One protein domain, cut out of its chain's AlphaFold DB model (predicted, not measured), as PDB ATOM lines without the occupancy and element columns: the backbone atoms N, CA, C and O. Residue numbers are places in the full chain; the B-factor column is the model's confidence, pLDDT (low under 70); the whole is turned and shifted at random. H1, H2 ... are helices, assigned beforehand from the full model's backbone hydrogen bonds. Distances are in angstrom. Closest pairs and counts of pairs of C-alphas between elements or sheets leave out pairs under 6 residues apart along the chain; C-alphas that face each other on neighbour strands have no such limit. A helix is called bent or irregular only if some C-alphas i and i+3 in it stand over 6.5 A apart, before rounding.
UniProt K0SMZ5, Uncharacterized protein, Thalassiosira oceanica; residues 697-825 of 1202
ATOM      1  N   ASN A 697       5.930  56.298  22.628       85.75
ATOM      2  CA  ASN A 697       7.218  55.632  22.389       85.75
ATOM      3  C   ASN A 697       7.658  54.707  23.546       85.75
ATOM      4  O   ASN A 697       8.709  54.898  24.158       85.75
ATOM      5  N   TYR A 698       6.842  53.704  23.871       90.62
ATOM      6  CA  TYR A 698       7.171  52.668  24.857       90.62
ATOM      7  C   TYR A 698       6.601  51.303  24.452       90.62
ATOM      8  O   TYR A 698       5.728  51.209  23.583       90.62
ATOM      9  N   ASP A 699       7.121  50.236  25.064       93.56
ATOM     10  CA  ASP A 699       6.751  48.870  24.699       93.56
ATOM     11  C   ASP A 699       5.314  48.501  25.095       93.56
ATOM     12  O   ASP A 699       4.789  48.995  26.096       93.56
ATOM     13  N   PRO A 700       4.678  47.572  24.361       94.38
ATOM     14  CA  PRO A 700       3.353  47.084  24.704       94.38
ATOM     15  C   PRO A 700       3.309  46.489  26.115       94.38
ATOM     16  O   PRO A 700       4.207  45.766  26.546       94.38
ATOM     17  N   SER A 701       2.213  46.708  26.828       94.50
ATOM     18  CA  SER A 701       2.033  46.230  28.197       94.50
ATOM     19  C   SER A 701       2.180  44.713  28.316       94.50
ATOM     20  O   SER A 701       2.825  44.239  29.245       94.50
ATOM     21  N   ILE A 702       1.653  43.941  27.357       95.00
ATOM     22  CA  ILE A 702       1.791  42.475  27.369       95.00
ATOM     23  C   ILE A 702       3.245  42.036  27.126       95.00
ATOM     24  O   ILE A 702       3.663  41.017  27.673       95.00
ATOM     25  N   TYR A 703       4.039  42.805  26.369       96.19
ATOM     26  CA  TYR A 703       5.478  42.552  26.225       96.19
ATOM     27  C   TYR A 703       6.183  42.687  27.579       96.19
ATOM     28  O   TYR A 703       6.908  41.787  27.994       96.19
ATOM     29  N   ILE A 704       5.890  43.760  28.321       96.31
ATOM     30  CA  ILE A 704       6.451  44.000  29.658       96.31
ATOM     31  C   ILE A 704       6.001  42.913  30.653       96.31
ATOM     32  O   ILE A 704       6.814  42.419  31.432       96.31
ATOM     33  N   GLN A 705       4.741  42.463  30.590       96.00
ATOM     34  CA  GLN A 705       4.262  41.329  31.394       96.00
ATOM     35  C   GLN A 705       5.031  40.033  31.089       96.00
ATOM     36  O   GLN A 705       5.411  39.313  32.010       96.00
ATOM     37  N   LEU A 706       5.290  39.734  29.810       96.12
ATOM     38  CA  LEU A 706       6.092  38.569  29.422       96.12
ATOM     39  C   LEU A 706       7.538  38.676  29.911       96.12
ATOM     40  O   LEU A 706       8.085  37.664  30.349       96.12
ATOM     41  N   LEU A 707       8.137  39.873  29.878       96.62
ATOM     42  CA  LEU A 707       9.460  40.103  30.460       96.62
ATOM     43  C   LEU A 707       9.477  39.769  31.954       96.62
ATOM     44  O   LEU A 707      10.414  39.111  32.394       96.62
ATOM     45  N   LEU A 708       8.441  40.147  32.719       96.81
ATOM     46  CA  LEU A 708       8.357  39.781  34.138       96.81
ATOM     47  C   LEU A 708       8.246  38.269  34.328       96.81
ATOM     48  O   LEU A 708       8.937  37.710  35.171       96.81
ATOM     49  N   LEU A 709       7.384  37.610  33.549       95.69
ATOM     50  CA  LEU A 709       7.178  36.163  33.643       95.69
ATOM     51  C   LEU A 709       8.463  35.388  33.338       95.69
ATOM     52  O   LEU A 709       8.774  34.432  34.044       95.69
ATOM     53  N   VAL A 710       9.208  35.799  32.309       95.81
ATOM     54  CA  VAL A 710      10.491  35.179  31.961       95.81
ATOM     55  C   VAL A 710      11.566  35.515  32.990       95.81
ATOM     56  O   VAL A 710      12.274  34.606  33.401       95.81
ATOM     57  N   ALA A 711      11.637  36.756  33.480       95.44
ATOM     58  CA  ALA A 711      12.579  37.126  34.533       95.44
ATOM     59  C   ALA A 711      12.335  36.336  35.822       95.44
ATOM     60  O   ALA A 711      13.245  35.710  36.346       95.44
ATOM     61  N   PHE A 712      11.092  36.279  36.301       95.38
ATOM     62  CA  PHE A 712      10.745  35.474  37.469       95.38
ATOM     63  C   PHE A 712      11.037  33.987  37.247       95.38
ATOM     64  O   PHE A 712      11.473  33.291  38.166       95.38
ATOM     65  N   ALA A 713      10.794  33.492  36.030       94.19
ATOM     66  CA  ALA A 713      11.130  32.124  35.702       94.19
ATOM     67  C   ALA A 713      12.632  31.878  35.840       94.19
ATOM     68  O   ALA A 713      13.016  31.049  36.657       94.19
ATOM     69  N   ASP A 714      13.443  32.635  35.100       92.19
ATOM     70  CA  ASP A 714      14.901  32.506  35.041       92.19
ATOM     71  C   ASP A 714      15.566  32.673  36.419       92.19
ATOM     72  O   ASP A 714      16.498  31.943  36.738       92.19
ATOM     73  N   GLU A 715      15.067  33.596  37.246       91.69
ATOM     74  CA  GLU A 715      15.638  33.911  38.563       91.69
ATOM     75  C   GLU A 715      15.248  32.914  39.664       91.69
ATOM     76  O   GLU A 715      15.917  32.845  40.696       91.69
ATOM     77  N   LEU A 716      14.137  32.186  39.498       92.81
ATOM     78  CA  LEU A 716      13.588  31.356  40.569       92.81
ATOM     79  C   LEU A 716      12.986  30.047  40.062       92.81
ATOM     80  O   LEU A 716      13.489  28.969  40.366       92.81
ATOM     81  N   PHE A 717      11.874  30.117  39.335       93.19
ATOM     82  CA  PHE A 717      11.019  28.950  39.087       93.19
ATOM     83  C   PHE A 717      11.719  27.820  38.330       93.19
ATOM     84  O   PHE A 717      11.509  26.643  38.622       93.19
ATOM     85  N   ASP A 718      12.525  28.182  37.339       92.44
ATOM     86  CA  ASP A 718      13.070  27.274  36.342       92.44
ATOM     87  C   ASP A 718      14.039  26.236  36.938       92.44
ATOM     88  O   ASP A 718      14.117  25.105  36.446       92.44
ATOM     89  N   ASP A 719      14.737  26.607  38.011       90.25
ATOM     90  CA  ASP A 719      15.665  25.748  38.746       90.25
ATOM     91  C   ASP A 719      14.908  24.719  39.599       90.25
ATOM     92  O   ASP A 719      15.119  23.510  39.460       90.25
ATOM     93  N   PHE A 720      13.929  25.162  40.392       92.81
ATOM     94  CA  PHE A 720      13.109  24.260  41.213       92.81
ATOM     95  C   PHE A 720      12.204  23.358  40.371       92.81
ATOM     96  O   PHE A 720      12.011  22.184  40.696       92.81
ATOM     97  N   PHE A 721      11.670  23.864  39.257       92.25
ATOM     98  CA  PHE A 721      10.857  23.059  38.351       92.25
ATOM     99  C   PHE A 721      11.685  21.945  37.691       92.25
ATOM    100  O   PHE A 721      11.208  20.815  37.544       92.25
ATOM    101  N   HIS A 722      12.936  22.222  37.309       89.94
ATOM    102  CA  HIS A 722      13.831  21.190  36.788       89.94
ATOM    103  C   HIS A 722      14.227  20.166  37.834       89.94
ATOM    104  O   HIS A 722      14.220  18.975  37.525       89.94
ATOM    105  N   GLU A 723      14.502  20.600  39.057       90.12
ATOM    106  CA  GLU A 723      14.817  19.690  40.151       90.12
ATOM    107  C   GLU A 723      13.626  18.779  40.499       90.12
ATOM    108  O   GLU A 723      13.795  17.587  40.759       90.12
ATOM    109  N   ALA A 724      12.392  19.280  40.380       91.56
ATOM    110  CA  ALA A 724      11.189  18.458  40.547       91.56
ATOM    111  C   ALA A 724      11.116  17.347  39.490       91.56
ATOM    112  O   ALA A 724      10.635  16.244  39.755       91.56
ATOM    113  N   MET A 725      11.628  17.612  38.288       89.56
ATOM    114  CA  MET A 725      11.755  16.626  37.216       89.56
ATOM    115  C   MET A 725      13.074  15.847  37.259       89.56
ATOM    116  O   MET A 725      13.248  14.924  36.466       89.56
ATOM    117  N   ALA A 726      14.028  16.180  38.122       90.12
ATOM    118  CA  ALA A 726      15.307  15.493  38.126       90.12
ATOM    119  C   ALA A 726      15.129  14.030  38.578       90.12
ATOM    120  O   ALA A 726      14.198  13.697  39.323       90.12
ATOM    121  N   PRO A 727      15.973  13.107  38.092       91.12
ATOM    122  CA  PRO A 727      16.174  11.861  38.808       91.12
ATOM    123  C   PRO A 727      16.841  12.152  40.149       91.12
ATOM    124  O   PRO A 727      17.708  13.021  40.244       91.12
ATOM    125  N   ASP A 728      16.474  11.382  41.161       91.62
ATOM    126  CA  ASP A 728      17.250  11.327  42.386       91.62
ATOM    127  C   ASP A 728      18.652  10.760  42.076       91.62
ATOM    128  O   ASP A 728      18.738   9.669  41.494       91.62
ATOM    129  N   PRO A 729      19.736  11.483  42.415       89.38
ATOM    130  CA  PRO A 729      21.100  11.094  42.060       89.38
ATOM    131  C   PRO A 729      21.484   9.714  42.605       89.38
ATOM    132  O   PRO A 729      22.161   8.969  41.900       89.38
ATOM    133  N   GLU A 730      20.966   9.334  43.776       89.75
ATOM    134  CA  GLU A 730      21.282   8.067  44.451       89.75
ATOM    135  C   GLU A 730      20.607   6.853  43.804       89.75
ATOM    136  O   GLU A 730      21.048   5.715  43.956       89.75
ATOM    137  N   TYR A 731      19.522   7.085  43.061       89.88
ATOM    138  CA  TYR A 731      18.706   6.035  42.437       89.88
ATOM    139  C   TYR A 731      18.751   6.083  40.899       89.88
ATOM    140  O   TYR A 731      18.102   5.288  40.211       89.88
ATOM    141  N   GLY A 732      19.521   7.021  40.338       88.38
ATOM    142  CA  GLY A 732      19.792   7.142  38.909       88.38
ATOM    143  C   GLY A 732      18.571   7.486  38.048       88.38
ATOM    144  O   GLY A 732      17.506   7.862  38.511       88.38
ATOM    145  N   ALA A 733      18.691   7.354  36.725       85.25
ATOM    146  CA  ALA A 733      17.659   7.828  35.790       85.25
ATOM    147  C   ALA A 733      16.265   7.177  35.963       85.25
ATOM    148  O   ALA A 733      15.267   7.722  35.487       85.25
ATOM    149  N   ALA A 734      16.180   6.012  36.617       84.88
ATOM    150  CA  ALA A 734      14.915   5.338  36.900       84.88
ATOM    151  C   ALA A 734      14.065   6.081  37.945       84.88
ATOM    152  O   ALA A 734      12.844   5.909  37.952       84.88
ATOM    153  N   SER A 735      14.671   6.947  38.762       89.75
ATOM    154  CA  SER A 735      14.012   7.748  39.800       89.75
ATOM    155  C   SER A 735      13.564   9.135  39.335       89.75
ATOM    156  O   SER A 735      13.306  10.015  40.146       89.75
ATOM    157  N   HIS A 736      13.431   9.349  38.023       89.94
ATOM    158  CA  HIS A 736      12.873  10.586  37.473       89.94
ATOM    159  C   HIS A 736      11.551  10.968  38.167       89.94
ATOM    160  O   HIS A 736      10.578  10.203  38.108       89.94
ATOM    161  N   GLY A 737      11.534  12.134  38.826       87.88
ATOM    162  CA  GLY A 737      10.380  12.624  39.585       87.88
ATOM    163  C   GLY A 737      10.170  12.016  40.970       87.88
ATOM    164  O   GLY A 737       9.094  12.179  41.537       87.88
ATOM    165  N   GLN A 738      11.150  11.279  41.488       91.12
ATOM    166  CA  GLN A 738      11.106  10.592  42.781       91.12
ATOM    167  C   GLN A 738      12.121  11.234  43.727       91.12
ATOM    168  O   GLN A 738      13.024  10.582  44.237       91.12
ATOM    169  N   THR A 739      12.004  12.551  43.898       93.06
ATOM    170  CA  THR A 739      12.954  13.380  44.659       93.06
ATOM    171  C   THR A 739      12.434  13.764  46.044       93.06
ATOM    172  O   THR A 739      12.995  14.647  46.685       93.06
ATOM    173  N   SER A 740      11.365  13.117  46.526       94.25
ATOM    174  CA  SER A 740      10.617  13.504  47.733       94.25
ATOM    175  C   SER A 740      11.477  13.704  48.979       94.25
ATOM    176  O   SER A 740      11.236  14.651  49.718       94.25
ATOM    177  N   ARG A 741      12.530  12.897  49.175       94.06
ATOM    178  CA  ARG A 741      13.460  13.058  50.312       94.06
ATOM    179  C   ARG A 741      14.157  14.417  50.376       94.06
ATOM    180  O   ARG A 741      14.483  14.883  51.454       94.06
ATOM    181  N   ARG A 742      14.322  15.078  49.232       93.81
ATOM    182  CA  ARG A 742      15.064  16.340  49.095       93.81
ATOM    183  C   ARG A 742      14.159  17.565  49.211       93.81
ATOM    184  O   ARG A 742      14.633  18.691  49.331       93.81
ATOM    185  N   TRP A 743      12.841  17.376  49.129       94.88
ATOM    186  CA  TRP A 743      11.921  18.495  48.941       94.88
ATOM    187  C   TRP A 743      11.669  19.326  50.187       94.88
ATOM    188  O   TRP A 743      11.339  20.498  50.034       94.88
ATOM    189  N   SER A 744      11.907  18.816  51.394       95.06
ATOM    190  CA  SER A 744      11.917  19.676  52.585       95.06
ATOM    191  C   SER A 744      13.035  20.726  52.495       95.06
ATOM    192  O   SER A 744      12.798  21.903  52.766       95.06
ATOM    193  N   VAL A 745      14.220  20.345  51.997       95.19
ATOM    194  CA  VAL A 745      15.345  21.271  51.779       95.19
ATOM    195  C   VAL A 745      15.093  22.193  50.584       95.19
ATOM    196  O   VAL A 745      15.296  23.402  50.687       95.19
ATOM    197  N   PHE A 746      14.579  21.677  49.461       94.94
ATOM    198  CA  PHE A 746      14.235  22.534  48.317       94.94
ATOM    199  C   PHE A 746      13.104  23.515  48.614       94.94
ATOM    200  O   PHE A 746      13.116  24.625  48.090       94.94
ATOM    201  N   THR A 747      12.153  23.147  49.469       96.50
ATOM    202  CA  THR A 747      11.095  24.055  49.924       96.50
ATOM    203  C   THR A 747      11.692  25.201  50.744       96.50
ATOM    204  O   THR A 747      11.370  26.359  50.478       96.50
ATOM    205  N   PHE A 748      12.632  24.910  51.651       96.62
ATOM    206  CA  PHE A 748      13.394  25.942  52.365       96.62
ATOM    207  C   PHE A 748      14.165  26.861  51.405       96.62
ATOM    208  O   PHE A 748      14.043  28.083  51.489       96.62
ATOM    209  N   LEU A 749      14.909  26.288  50.454       95.50
ATOM    210  CA  LEU A 749      15.671  27.051  49.462       95.50
ATOM    211  C   LEU A 749      14.774  27.932  48.585       95.50
ATOM    212  O   LEU A 749      15.103  29.090  48.336       95.50
ATOM    213  N   LEU A 750      13.628  27.411  48.140       95.50
ATOM    214  CA  LEU A 750      12.654  28.169  47.358       95.50
ATOM    215  C   LEU A 750      12.116  29.342  48.175       95.50
ATOM    216  O   LEU A 750      12.098  30.465  47.678       95.50
ATOM    217  N   LYS A 751      11.757  29.113  49.442       96.44
ATOM    218  CA  LYS A 751      11.330  30.183  50.345       96.44
ATOM    219  C   LYS A 751      12.425  31.238  50.539       96.44
ATOM    220  O   LYS A 751      12.130  32.425  50.428       96.44
ATOM    221  N   LYS A 752      13.671  30.825  50.796       95.44
ATOM    222  CA  LYS A 752      14.813  31.732  50.988       95.44
ATOM    223  C   LYS A 752      15.057  32.594  49.748       95.44
ATOM    224  O   LYS A 752      15.086  33.818  49.854       95.44
ATOM    225  N   ASN A 753      15.127  31.978  48.569       93.88
ATOM    226  CA  ASN A 753      15.318  32.697  47.308       93.88
ATOM    227  C   ASN A 753      14.144  33.646  47.008       93.88
ATOM    228  O   ASN A 753      14.341  34.731  46.461       93.88
ATOM    229  N   LEU A 754      12.924  33.266  47.391       95.25
ATOM    230  CA  LEU A 754      11.728  34.095  47.259       95.25
ATOM    231  C   LEU A 754      11.742  35.291  48.229       95.25
ATOM    232  O   LEU A 754      11.368  36.392  47.832       95.25
ATOM    233  N   ASP A 755      12.218  35.109  49.465       95.25
ATOM    234  CA  ASP A 755      12.435  36.188  50.440       95.25
ATOM    235  C   ASP A 755      13.522  37.171  49.969       95.25
ATOM    236  O   ASP A 755      13.369  38.386  50.107       95.25
ATOM    237  N   GLU A 756      14.609  36.668  49.383       93.88
ATOM    238  CA  GLU A 756      15.664  37.498  48.789       93.88
ATOM    239  C   GLU A 756      15.152  38.292  47.582       93.88
ATOM    240  O   GLU A 756      15.392  39.499  47.487       93.88
ATOM    241  N   LEU A 757      14.404  37.642  46.684       93.69
ATOM    242  CA  LEU A 757      13.815  38.297  45.519       93.69
ATOM    243  C   LEU A 757      12.779  39.358  45.928       93.69
ATOM    244  O   LEU A 757      12.784  40.447  45.357       93.69
ATOM    245  N   GLN A 758      11.954  39.086  46.948       94.69
ATOM    246  CA  GLN A 758      11.008  40.052  47.529       94.69
ATOM    247  C   GLN A 758      11.738  41.327  47.986       94.69
ATOM    248  O   GLN A 758      11.395  42.423  47.544       94.69
ATOM    249  N   LYS A 759      12.793  41.185  48.802       94.44
ATOM    250  CA  LYS A 759      13.584  42.326  49.303       94.44
ATOM    251  C   LYS A 759      14.155  43.171  48.162       94.44
ATOM    252  O   LYS A 759      14.213  44.395  48.257       94.44
ATOM    253  N   ILE A 760      14.592  42.521  47.083       92.81
ATOM    254  CA  ILE A 760      15.136  43.179  45.891       92.81
ATOM    255  C   ILE A 760      14.064  44.002  45.174       92.81
ATOM    256  O   ILE A 760      14.300  45.177  44.877       92.81
ATOM    257  N   VAL A 761      12.890  43.415  44.919       92.69
ATOM    258  CA  VAL A 761      11.820  44.117  44.197       92.69
ATOM    259  C   VAL A 761      11.201  45.243  45.022       92.69
ATOM    260  O   VAL A 761      10.892  46.289  44.458       92.69
ATOM    261  N   GLU A 762      11.085  45.078  46.345       92.19
ATOM    262  CA  GLU A 762      10.586  46.108  47.267       92.19
ATOM    263  C   GLU A 762      11.547  47.293  47.320       92.19
ATOM    264  O   GLU A 762      11.146  48.424  47.055       92.19
ATOM    265  N   ARG A 763      12.849  47.037  47.507       91.31
ATOM    266  CA  ARG A 763      13.856  48.106  47.469       91.31
ATOM    267  C   ARG A 763      13.842  48.865  46.144       91.31
ATOM    268  O   ARG A 763      13.951  50.090  46.143       91.31
ATOM    269  N   LYS A 764      13.712  48.156  45.017       90.25
ATOM    270  CA  LYS A 764      13.647  48.782  43.687       90.25
ATOM    271  C   LYS A 764      12.357  49.593  43.503       90.25
ATOM    272  O   LYS A 764      12.418  50.663  42.898       90.25
ATOM    273  N   LYS A 765      11.219  49.126  44.034       89.44
ATOM    274  CA  LYS A 765       9.944  49.864  44.062       89.44
ATOM    275  C   LYS A 765      10.060  51.158  44.873       89.44
ATOM    276  O   LYS A 765       9.609  52.196  44.396       89.44
ATOM    277  N   ASP A 766      10.743  51.118  46.014       89.25
ATOM    278  CA  ASP A 766      10.973  52.280  46.888       89.25
ATOM    279  C   ASP A 766      12.022  53.268  46.332       89.25
ATOM    280  O   ASP A 766      12.393  54.247  46.979       89.25
ATOM    281  N   GLY A 767      12.522  53.027  45.113       87.44
ATOM    282  CA  GLY A 767      13.490  53.889  44.442       87.44
ATOM    283  C   GLY A 767      14.925  53.729  44.944       87.44
ATOM    284  O   GLY A 767      15.797  54.506  44.550       87.44
ATOM    285  N   HIS A 768      15.212  52.725  45.781       89.38
ATOM    286  CA  HIS A 768      16.585  52.431  46.166       89.38
ATOM    287  C   HIS A 768      17.385  51.902  44.973       89.38
ATOM    288  O   HIS A 768      16.894  51.145  44.134       89.38
ATOM    289  N   VAL A 769      18.669  52.263  44.934       84.25
ATOM    290  CA  VAL A 769      19.614  51.664  43.993       84.25
ATOM    291  C   VAL A 769      19.792  50.195  44.366       84.25
ATOM    292  O   VAL A 769      20.206  49.862  45.481       84.25
ATOM    293  N   VAL A 770      19.452  49.323  43.426       87.81
ATOM    294  CA  VAL A 770      19.620  47.874  43.509       87.81
ATOM    295  C   VAL A 770      20.544  47.477  42.369       87.81
ATOM    296  O   VAL A 770      20.282  47.850  41.224       87.81
ATOM    297  N   ASN A 771      21.614  46.739  42.670       86.19
ATOM    298  CA  ASN A 771      22.435  46.168  41.614       86.19
ATOM    299  C   ASN A 771      21.646  45.038  40.931       86.19
ATOM    300  O   ASN A 771      21.301  44.047  41.572       86.19
ATOM    301  N   LEU A 772      21.324  45.224  39.650       88.75
ATOM    302  CA  LEU A 772      20.657  44.230  38.807       88.75
ATOM    303  C   LEU A 772      21.614  43.622  37.766       88.75
ATOM    304  O   LEU A 772      21.157  42.887  36.895       88.75
ATOM    305  N   GLU A 773      22.916  43.925  37.829       81.06
ATOM    306  CA  GLU A 773      23.934  43.382  36.915       81.06
ATOM    307  C   GLU A 773      23.968  41.851  36.973       81.06
ATOM    308  O   GLU A 773      23.956  41.202  35.930       81.06
ATOM    309  N   ASP A 774      23.867  41.280  38.175       81.44
ATOM    310  CA  ASP A 774      23.810  39.827  38.386       81.44
ATOM    311  C   ASP A 774      22.431  39.214  38.063       81.44
ATOM    312  O   ASP A 774      22.238  38.007  38.206       81.44
ATOM    313  N   ARG A 775      21.451  40.034  37.650       89.25
ATOM    314  CA  ARG A 775      20.054  39.641  37.370       89.25
ATOM    315  C   ARG A 775      19.562  40.240  36.046       89.25
ATOM    316  O   ARG A 775      18.621  41.048  36.020       89.25
ATOM    317  N   PRO A 776      20.196  39.884  34.913       91.00
ATOM    318  CA  PRO A 776      19.998  40.558  33.628       91.00
ATOM    319  C   PRO A 776      18.557  40.472  33.107       91.00
ATOM    320  O   PRO A 776      18.076  41.396  32.444       91.00
ATOM    321  N   SER A 777      17.841  39.392  33.431       90.00
ATOM    322  CA  SER A 777      16.437  39.201  33.053       90.00
ATOM    323  C   SER A 777      15.523  40.233  33.739       90.00
ATOM    324  O   SER A 777      14.694  40.879  33.088       90.00
ATOM    325  N   LEU A 778      15.746  40.485  35.031       93.00
ATOM    326  CA  LEU A 778      15.023  41.478  35.821       93.00
ATOM    327  C   LEU A 778      15.440  42.911  35.447       93.00
ATOM    328  O   LEU A 778      14.592  43.802  35.365       93.00
ATOM    329  N   ALA A 779      16.721  43.134  35.133       94.69
ATOM    330  CA  ALA A 779      17.199  44.405  34.585       94.69
ATOM    331  C   ALA A 779      16.487  44.762  33.268       94.69
ATOM    332  O   ALA A 779      16.038  45.899  33.085       94.69
ATOM    333  N   ARG A 780      16.326  43.779  32.370       93.94
ATOM    334  CA  ARG A 780      15.589  43.931  31.106       93.94
ATOM    335  C   ARG A 780      14.131  44.327  31.350       93.94
ATOM    336  O   ARG A 780      13.636  45.223  30.667       93.94
ATOM    337  N   TYR A 781      13.472  43.712  32.334       96.25
ATOM    338  CA  TYR A 781      12.117  44.084  32.746       96.25
ATOM    339  C   TYR A 781      12.032  45.540  33.225       96.25
ATOM    340  O   TYR A 781      11.257  46.322  32.668       96.25
ATOM    341  N   TYR A 782      12.849  45.934  34.210       95.88
ATOM    342  CA  TYR A 782      12.777  47.283  34.783       95.88
ATOM    343  C   TYR A 782      13.113  48.369  33.760       95.88
ATOM    344  O   TYR A 782      12.442  49.396  33.730       95.88
ATOM    345  N   LYS A 783      14.062  48.120  32.849       94.69
ATOM    346  CA  LYS A 783      14.371  49.047  31.751       94.69
ATOM    347  C   LYS A 783      13.168  49.293  30.833       94.69
ATOM    348  O   LYS A 783      12.981  50.414  30.363       94.69
ATOM    349  N   ALA A 784      12.361  48.265  30.560       94.25
ATOM    350  CA  ALA A 784      11.136  48.410  29.775       94.25
ATOM    351  C   ALA A 784      10.024  49.105  30.584       94.25
ATOM    352  O   ALA A 784       9.358  50.000  30.066       94.25
ATOM    353  N   ALA A 785       9.868  48.758  31.866       94.19
ATOM    354  CA  ALA A 785       8.894  49.376  32.768       94.19
ATOM    355  C   ALA A 785       9.151  50.880  32.983       94.19
ATOM    356  O   ALA A 785       8.218  51.680  32.940       94.19
ATOM    357  N   GLU A 786      10.412  51.292  33.140       94.06
ATOM    358  CA  GLU A 786      10.817  52.694  33.328       94.06
ATOM    359  C   GLU A 786      10.516  53.573  32.098       94.06
ATOM    360  O   GLU A 786      10.346  54.784  32.237       94.06
ATOM    361  N   ARG A 787      10.385  52.984  30.900       92.31
ATOM    362  CA  ARG A 787       9.974  53.702  29.676       92.31
ATOM    363  C   ARG A 787       8.477  53.997  29.628       92.31
ATOM    364  O   ARG A 787       8.075  54.918  28.924       92.31
ATOM    365  N   VAL A 788       7.657  53.255  30.372       91.69
ATOM    366  CA  VAL A 788       6.214  53.513  30.450       91.69
ATOM    367  C   VAL A 788       6.001  54.882  31.110       91.69
ATOM    368  O   VAL A 788       6.673  55.188  32.103       91.69
ATOM    369  N   PRO A 789       5.116  55.744  30.582       89.81
ATOM    370  CA  PRO A 789       4.809  57.015  31.221       89.81
ATOM    371  C   PRO A 789       4.084  56.799  32.563       89.81
ATOM    372  O   PRO A 789       3.330  55.831  32.714       89.81
ATOM    373  N   PRO A 790       4.292  57.675  33.559       88.94
ATOM    374  CA  PRO A 790       3.482  57.667  34.771       88.94
ATOM    375  C   PRO A 790       2.040  58.065  34.433       88.94
ATOM    376  O   PRO A 790       1.815  58.999  33.660       88.94
ATOM    377  N   CYS A 791       1.059  57.396  35.034       85.75
ATOM    378  CA  CYS A 791      -0.357  57.691  34.789       85.75
ATOM    379  C   CYS A 791      -1.010  58.242  36.054       85.75
ATOM    380  O   CYS A 791      -1.950  57.665  36.581       85.75
ATOM    381  N   GLY A 792      -0.516  59.367  36.573       79.50
ATOM    382  CA  GLY A 792      -1.112  60.031  37.739       79.50
ATOM    383  C   GLY A 792      -0.779  59.388  39.091       79.50
ATOM    384  O   GLY A 792      -1.577  59.503  40.020       79.50
ATOM    385  N   GLY A 793       0.362  58.699  39.212       81.25
ATOM    386  CA  GLY A 793       0.917  58.261  40.498       81.25
ATOM    387  C   GLY A 793       0.220  57.066  41.151       81.25
ATOM    388  O   GLY A 793       0.617  56.662  42.239       81.25
ATOM    389  N   ARG A 794      -0.819  56.494  40.527       82.00
ATOM    390  CA  ARG A 794      -1.592  55.368  41.077       82.00
ATOM    391  C   ARG A 794      -1.463  54.126  40.200       82.00
ATOM    392  O   ARG A 794      -1.687  54.191  38.993       82.00
ATOM    393  N   VAL A 795      -1.224  52.976  40.831       85.38
ATOM    394  CA  VAL A 795      -1.182  51.638  40.197       85.38
ATOM    395  C   VAL A 795      -2.464  51.360  39.396       85.38
ATOM    396  O   VAL A 795      -2.405  50.866  38.272       85.38
ATOM    397  N   ALA A 796      -3.610  51.809  39.922       83.00
ATOM    398  CA  ALA A 796      -4.942  51.683  39.327       83.00
ATOM    399  C   ALA A 796      -5.099  52.297  37.923       83.00
ATOM    400  O   ALA A 796      -6.103  52.052  37.256       83.00
ATOM    401  N   ASN A 797      -4.138  53.110  37.478       83.88
ATOM    402  CA  ASN A 797      -4.175  53.774  36.179       83.88
ATOM    403  C   ASN A 797      -3.350  53.043  35.105       83.88
ATOM    404  O   ASN A 797      -3.358  53.461  33.950       83.88
ATOM    405  N   GLY A 798      -2.651  51.954  35.454       85.88
ATOM    406  CA  GLY A 798      -1.974  51.079  34.488       85.88
ATOM    407  C   GLY A 798      -0.704  51.658  33.849       85.88
ATOM    408  O   GLY A 798      -0.240  51.108  32.854       85.88
ATOM    409  N   GLY A 799      -0.171  52.764  34.386       89.38
ATOM    410  CA  GLY A 799       1.063  53.420  33.933       89.38
ATOM    411  C   GLY A 799       2.335  52.786  34.496       89.38
ATOM    412  O   GLY A 799       2.341  51.626  34.906       89.38
ATOM    413  N   ARG A 800       3.431  53.549  34.559       94.00
ATOM    414  CA  ARG A 800       4.707  53.097  35.151       94.00
ATOM    415  C   ARG A 800       4.533  52.482  36.538       94.00
ATOM    416  O   ARG A 800       5.126  51.450  36.833       94.00
ATOM    417  N   GLU A 801       3.702  53.099  37.369       93.06
ATOM    418  CA  GLU A 801       3.433  52.690  38.747       93.06
ATOM    419  C   GLU A 801       2.893  51.257  38.812       93.06
ATOM    420  O   GLU A 801       3.288  50.486  39.681       93.06
ATOM    421  N   TYR A 802       2.063  50.865  37.836       93.81
ATOM    422  CA  TYR A 802       1.562  49.497  37.713       93.81
ATOM    423  C   TYR A 802       2.694  48.492  37.477       93.81
ATOM    424  O   TYR A 802       2.759  47.467  38.150       93.81
ATOM    425  N   PHE A 803       3.621  48.786  36.565       94.88
ATOM    426  CA  PHE A 803       4.738  47.881  36.279       94.88
ATOM    427  C   PHE A 803       5.811  47.892  37.377       94.88
ATOM    428  O   PHE A 803       6.498  46.892  37.565       94.88
ATOM    429  N   MET A 804       5.939  48.966  38.154       95.06
ATOM    430  CA  MET A 804       6.810  48.953  39.335       95.06
ATOM    431  C   MET A 804       6.206  48.132  40.486       95.06
ATOM    432  O   MET A 804       6.946  47.464  41.203       95.06
ATOM    433  N   GLU A 805       4.876  48.116  40.615       94.25
ATOM    434  CA  GLU A 805       4.153  47.308  41.607       94.25
ATOM    435  C   GLU A 805       4.064  45.821  41.227       94.25
ATOM    436  O   GLU A 805       4.046  44.947  42.097       94.25
ATOM    437  N   ALA A 806       4.009  45.519  39.927       95.44
ATOM    438  CA  ALA A 806       3.706  44.179  39.436       95.44
ATOM    439  C   ALA A 806       4.628  43.079  39.998       95.44
ATOM    440  O   ALA A 806       4.082  42.065  40.427       95.44
ATOM    441  N   PRO A 807       5.969  43.236  40.086       96.88
ATOM    442  CA  PRO A 807       6.843  42.224  40.688       96.88
ATOM    443  C   PRO A 807       6.536  41.958  42.164       96.88
ATOM    444  O   PRO A 807       6.526  40.804  42.581       96.88
ATOM    445  N   VAL A 808       6.230  43.002  42.941       94.88
ATOM    446  CA  VAL A 808       5.902  42.882  44.374       94.88
ATOM    447  C   VAL A 808       4.600  42.108  44.551       94.88
ATOM    448  O   VAL A 808       4.545  41.129  45.297       94.88
ATOM    449  N   THR A 809       3.566  42.493  43.801       94.19
ATOM    450  CA  THR A 809       2.272  41.802  43.828       94.19
ATOM    451  C   THR A 809       2.409  40.360  43.338       94.19
ATOM    452  O   THR A 809       1.897  39.440  43.972       94.19
ATOM    453  N   PHE A 810       3.144  40.133  42.250       96.31
ATOM    454  CA  PHE A 810       3.362  38.798  41.696       96.31
ATOM    455  C   PHE A 810       4.016  37.862  42.717       96.31
ATOM    456  O   PHE A 810       3.522  36.761  42.952       96.31
ATOM    457  N   ILE A 811       5.084  38.316  43.379       96.62
ATOM    458  CA  ILE A 811       5.783  37.533  44.402       96.62
ATOM    459  C   ILE A 811       4.878  37.296  45.618       96.62
ATOM    460  O   ILE A 811       4.824  36.164  46.099       96.62
ATOM    461  N   ARG A 812       4.094  38.289  46.071       94.56
ATOM    462  CA  ARG A 812       3.110  38.114  47.163       94.56
ATOM    463  C   ARG A 812       2.145  36.962  46.876       94.56
ATOM    464  O   ARG A 812       2.003  36.064  47.703       94.56
ATOM    465  N   TYR A 813       1.512  36.945  45.704       95.38
ATOM    466  CA  TYR A 813       0.549  35.890  45.367       95.38
ATOM    467  C   TYR A 813       1.218  34.552  45.048       95.38
ATOM    468  O   TYR A 813       0.670  33.506  45.397       95.38
ATOM    469  N   PHE A 814       2.434  34.563  44.488       96.25
ATOM    470  CA  PHE A 814       3.235  33.347  44.368       96.25
ATOM    471  C   PHE A 814       3.515  32.742  45.749       96.25
ATOM    472  O   PHE A 814       3.354  31.539  45.911       96.25
ATOM    473  N   ARG A 815       3.881  33.556  46.752       95.50
ATOM    474  CA  ARG A 815       4.131  33.112  48.137       95.50
ATOM    475  C   ARG A 815       2.907  32.472  48.771       95.50
ATOM    476  O   ARG A 815       3.053  31.436  49.406       95.50
ATOM    477  N   LEU A 816       1.726  33.067  48.606       93.81
ATOM    478  CA  LEU A 816       0.482  32.512  49.152       93.81
ATOM    479  C   LEU A 816       0.206  31.122  48.573       93.81
ATOM    480  O   LEU A 816       0.006  30.163  49.317       93.81
ATOM    481  N   SER A 817       0.304  30.987  47.252       94.38
ATOM    482  CA  SER A 817       0.128  29.695  46.587       94.38
ATOM    483  C   SER A 817       1.270  28.714  46.870       94.38
ATOM    484  O   SER A 817       1.025  27.521  47.010       94.38
ATOM    485  N   PHE A 818       2.510  29.179  47.023       96.25
ATOM    486  CA  PHE A 818       3.643  28.348  47.441       96.25
ATOM    487  C   PHE A 818       3.423  27.797  48.850       96.25
ATOM    488  O   PHE A 818       3.565  26.590  49.055       96.25
ATOM    489  N   LYS A 819       3.002  28.658  49.785       95.06
ATOM    490  CA  LYS A 819       2.667  28.282  51.160       95.06
ATOM    491  C   LYS A 819       1.633  27.158  51.174       95.06
ATOM    492  O   LYS A 819       1.788  26.147  51.854       95.06
ATOM    493  N   GLU A 820       0.584  27.323  50.378       92.44
ATOM    494  CA  GLU A 820      -0.524  26.383  50.339       92.44
ATOM    495  C   GLU A 820      -0.196  25.086  49.582       92.44
ATOM    496  O   GLU A 820      -0.469  23.997  50.085       92.44
ATOM    497  N   HIS A 821       0.378  25.161  48.379       93.88
ATOM    498  CA  HIS A 821       0.537  24.001  47.495       93.88
ATOM    499  C   HIS A 821       1.873  23.273  47.618       93.88
ATOM    500  O   HIS A 821       1.952  22.114  47.209       93.88
ATOM    501  N   VAL A 822       2.916  23.914  48.142       95.69
ATOM    502  CA  VAL A 822       4.255  23.320  48.233       95.69
ATOM    503  C   VAL A 822       4.668  23.210  49.692       95.69
ATOM    504  O   VAL A 822       4.793  22.102  50.207       95.69
ATOM    505  N   GLU A 823       4.813  24.340  50.376       96.12
ATOM    506  CA  GLU A 823       5.327  24.401  51.743       96.12
ATOM    507  C   GLU A 823       4.508  23.555  52.710       96.12
ATOM    508  O   GLU A 823       5.075  22.660  53.326       96.12
ATOM    509  N   SER A 824       3.182  23.733  52.757       94.69
ATOM    510  CA  SER A 824       2.311  22.988  53.682       94.69
ATOM    511  C   SER A 824       2.408  21.462  53.558       94.69
ATOM    512  O   SER A 824       2.086  20.747  54.502       94.69
ATOM    513  N   VAL A 825       2.831  20.949  52.397       95.00
ATOM    514  CA  VAL A 825       3.011  19.512  52.163       95.00
ATOM    515  C   VAL A 825       4.383  19.072  52.663       95.00
ATOM    516  O   VAL A 825       4.482  18.102  53.411       95.00
TER     517      VAL A 825
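AT A GLANCE: This is residues 697 to 825 of the 1202 residues of an uncharacterized protein of Thalassiosira oceanica (UniProt K0SMZ5). A rod of helices: the long H3 and H5 run side by side in opposite ways, and the bent H1 and shorter H4 cover one side of this pair. The small H2 sits at one end of the rod, between H1 and H3. The printed part has 129 residues with five named helices, H1 to H5 in chain order, and no named strand: all helix. It is only just loose, close to compact, with a radius of gyration of the C-alphas of 17.2 A and spans of 56 by 26 by 25 A.

HOW THE PARTS SIT: H1, residues 701 to 725, was assigned as one helix by its hydrogen bonds but is bent, C-alphas 715 and 718 being 7.5 A apart; its arms H1a, 701 to 715, and H1b, 718 to 725, stand at a steep tilt of 59 degrees. H1a, H4, residues 776 to 787, and H5, residues 800 to 825, form an up-and-down bundle, each running against the one before. H1a touches H4 at a shallow tilt of 23 degrees, closest at the C-alphas of Ala 711 and Ser 777, 4.6 A. H4 and H5 are a hairpin at a steep tilt of 39 degrees, touching through residues 782 to 787 and 800 to 804; the C-alphas of Ala 785 and Phe 803 are closest, 5.6 A. H3, residues 740 to 765, touches H5 at a shallow tilt of 19 degrees, closest at the C-alphas of Lys 765 and Met 804, 5.7 A. H1b is close to H3 but not clearly touching: the closest C-alphas, of Phe 720 and Leu 750, are 7.3 A apart. H2, residues 732 to 735, touches no helix. O i to N i+4 pairs are within hydrogen-bond range throughout H1a and H1b, in 20 of 22 in H3, 7 of 8 in H4 and 17 of 22 in H5; H2 is too short for one.

IN THESE COORDINATES: H1a begins at C-alpha 701 (2.033, 46.230, 28.197) and measures 21.1 A, H1b 10.8 A and H4 17.0 A. H3 measures 36.6 A, with a kink of 25 degrees near residue 747; it is irregular, C-alphas 741 and 744 being 7.2 A apart. H5 measures 37.7 A, with a kink of 43 degrees near residue 819, and ends at C-alpha 825 (3.011, 19.512, 52.163); it is only just irregular, C-alphas 804 and 807 being 6.9 A apart.

THE WHOLE: The two farthest C-alphas, of Tyr 731 and Gly 792, are 57.7 A apart. The printed part has no cut, the link from H4 to H5 is long, and no printed residue is under 70 in pLDDT.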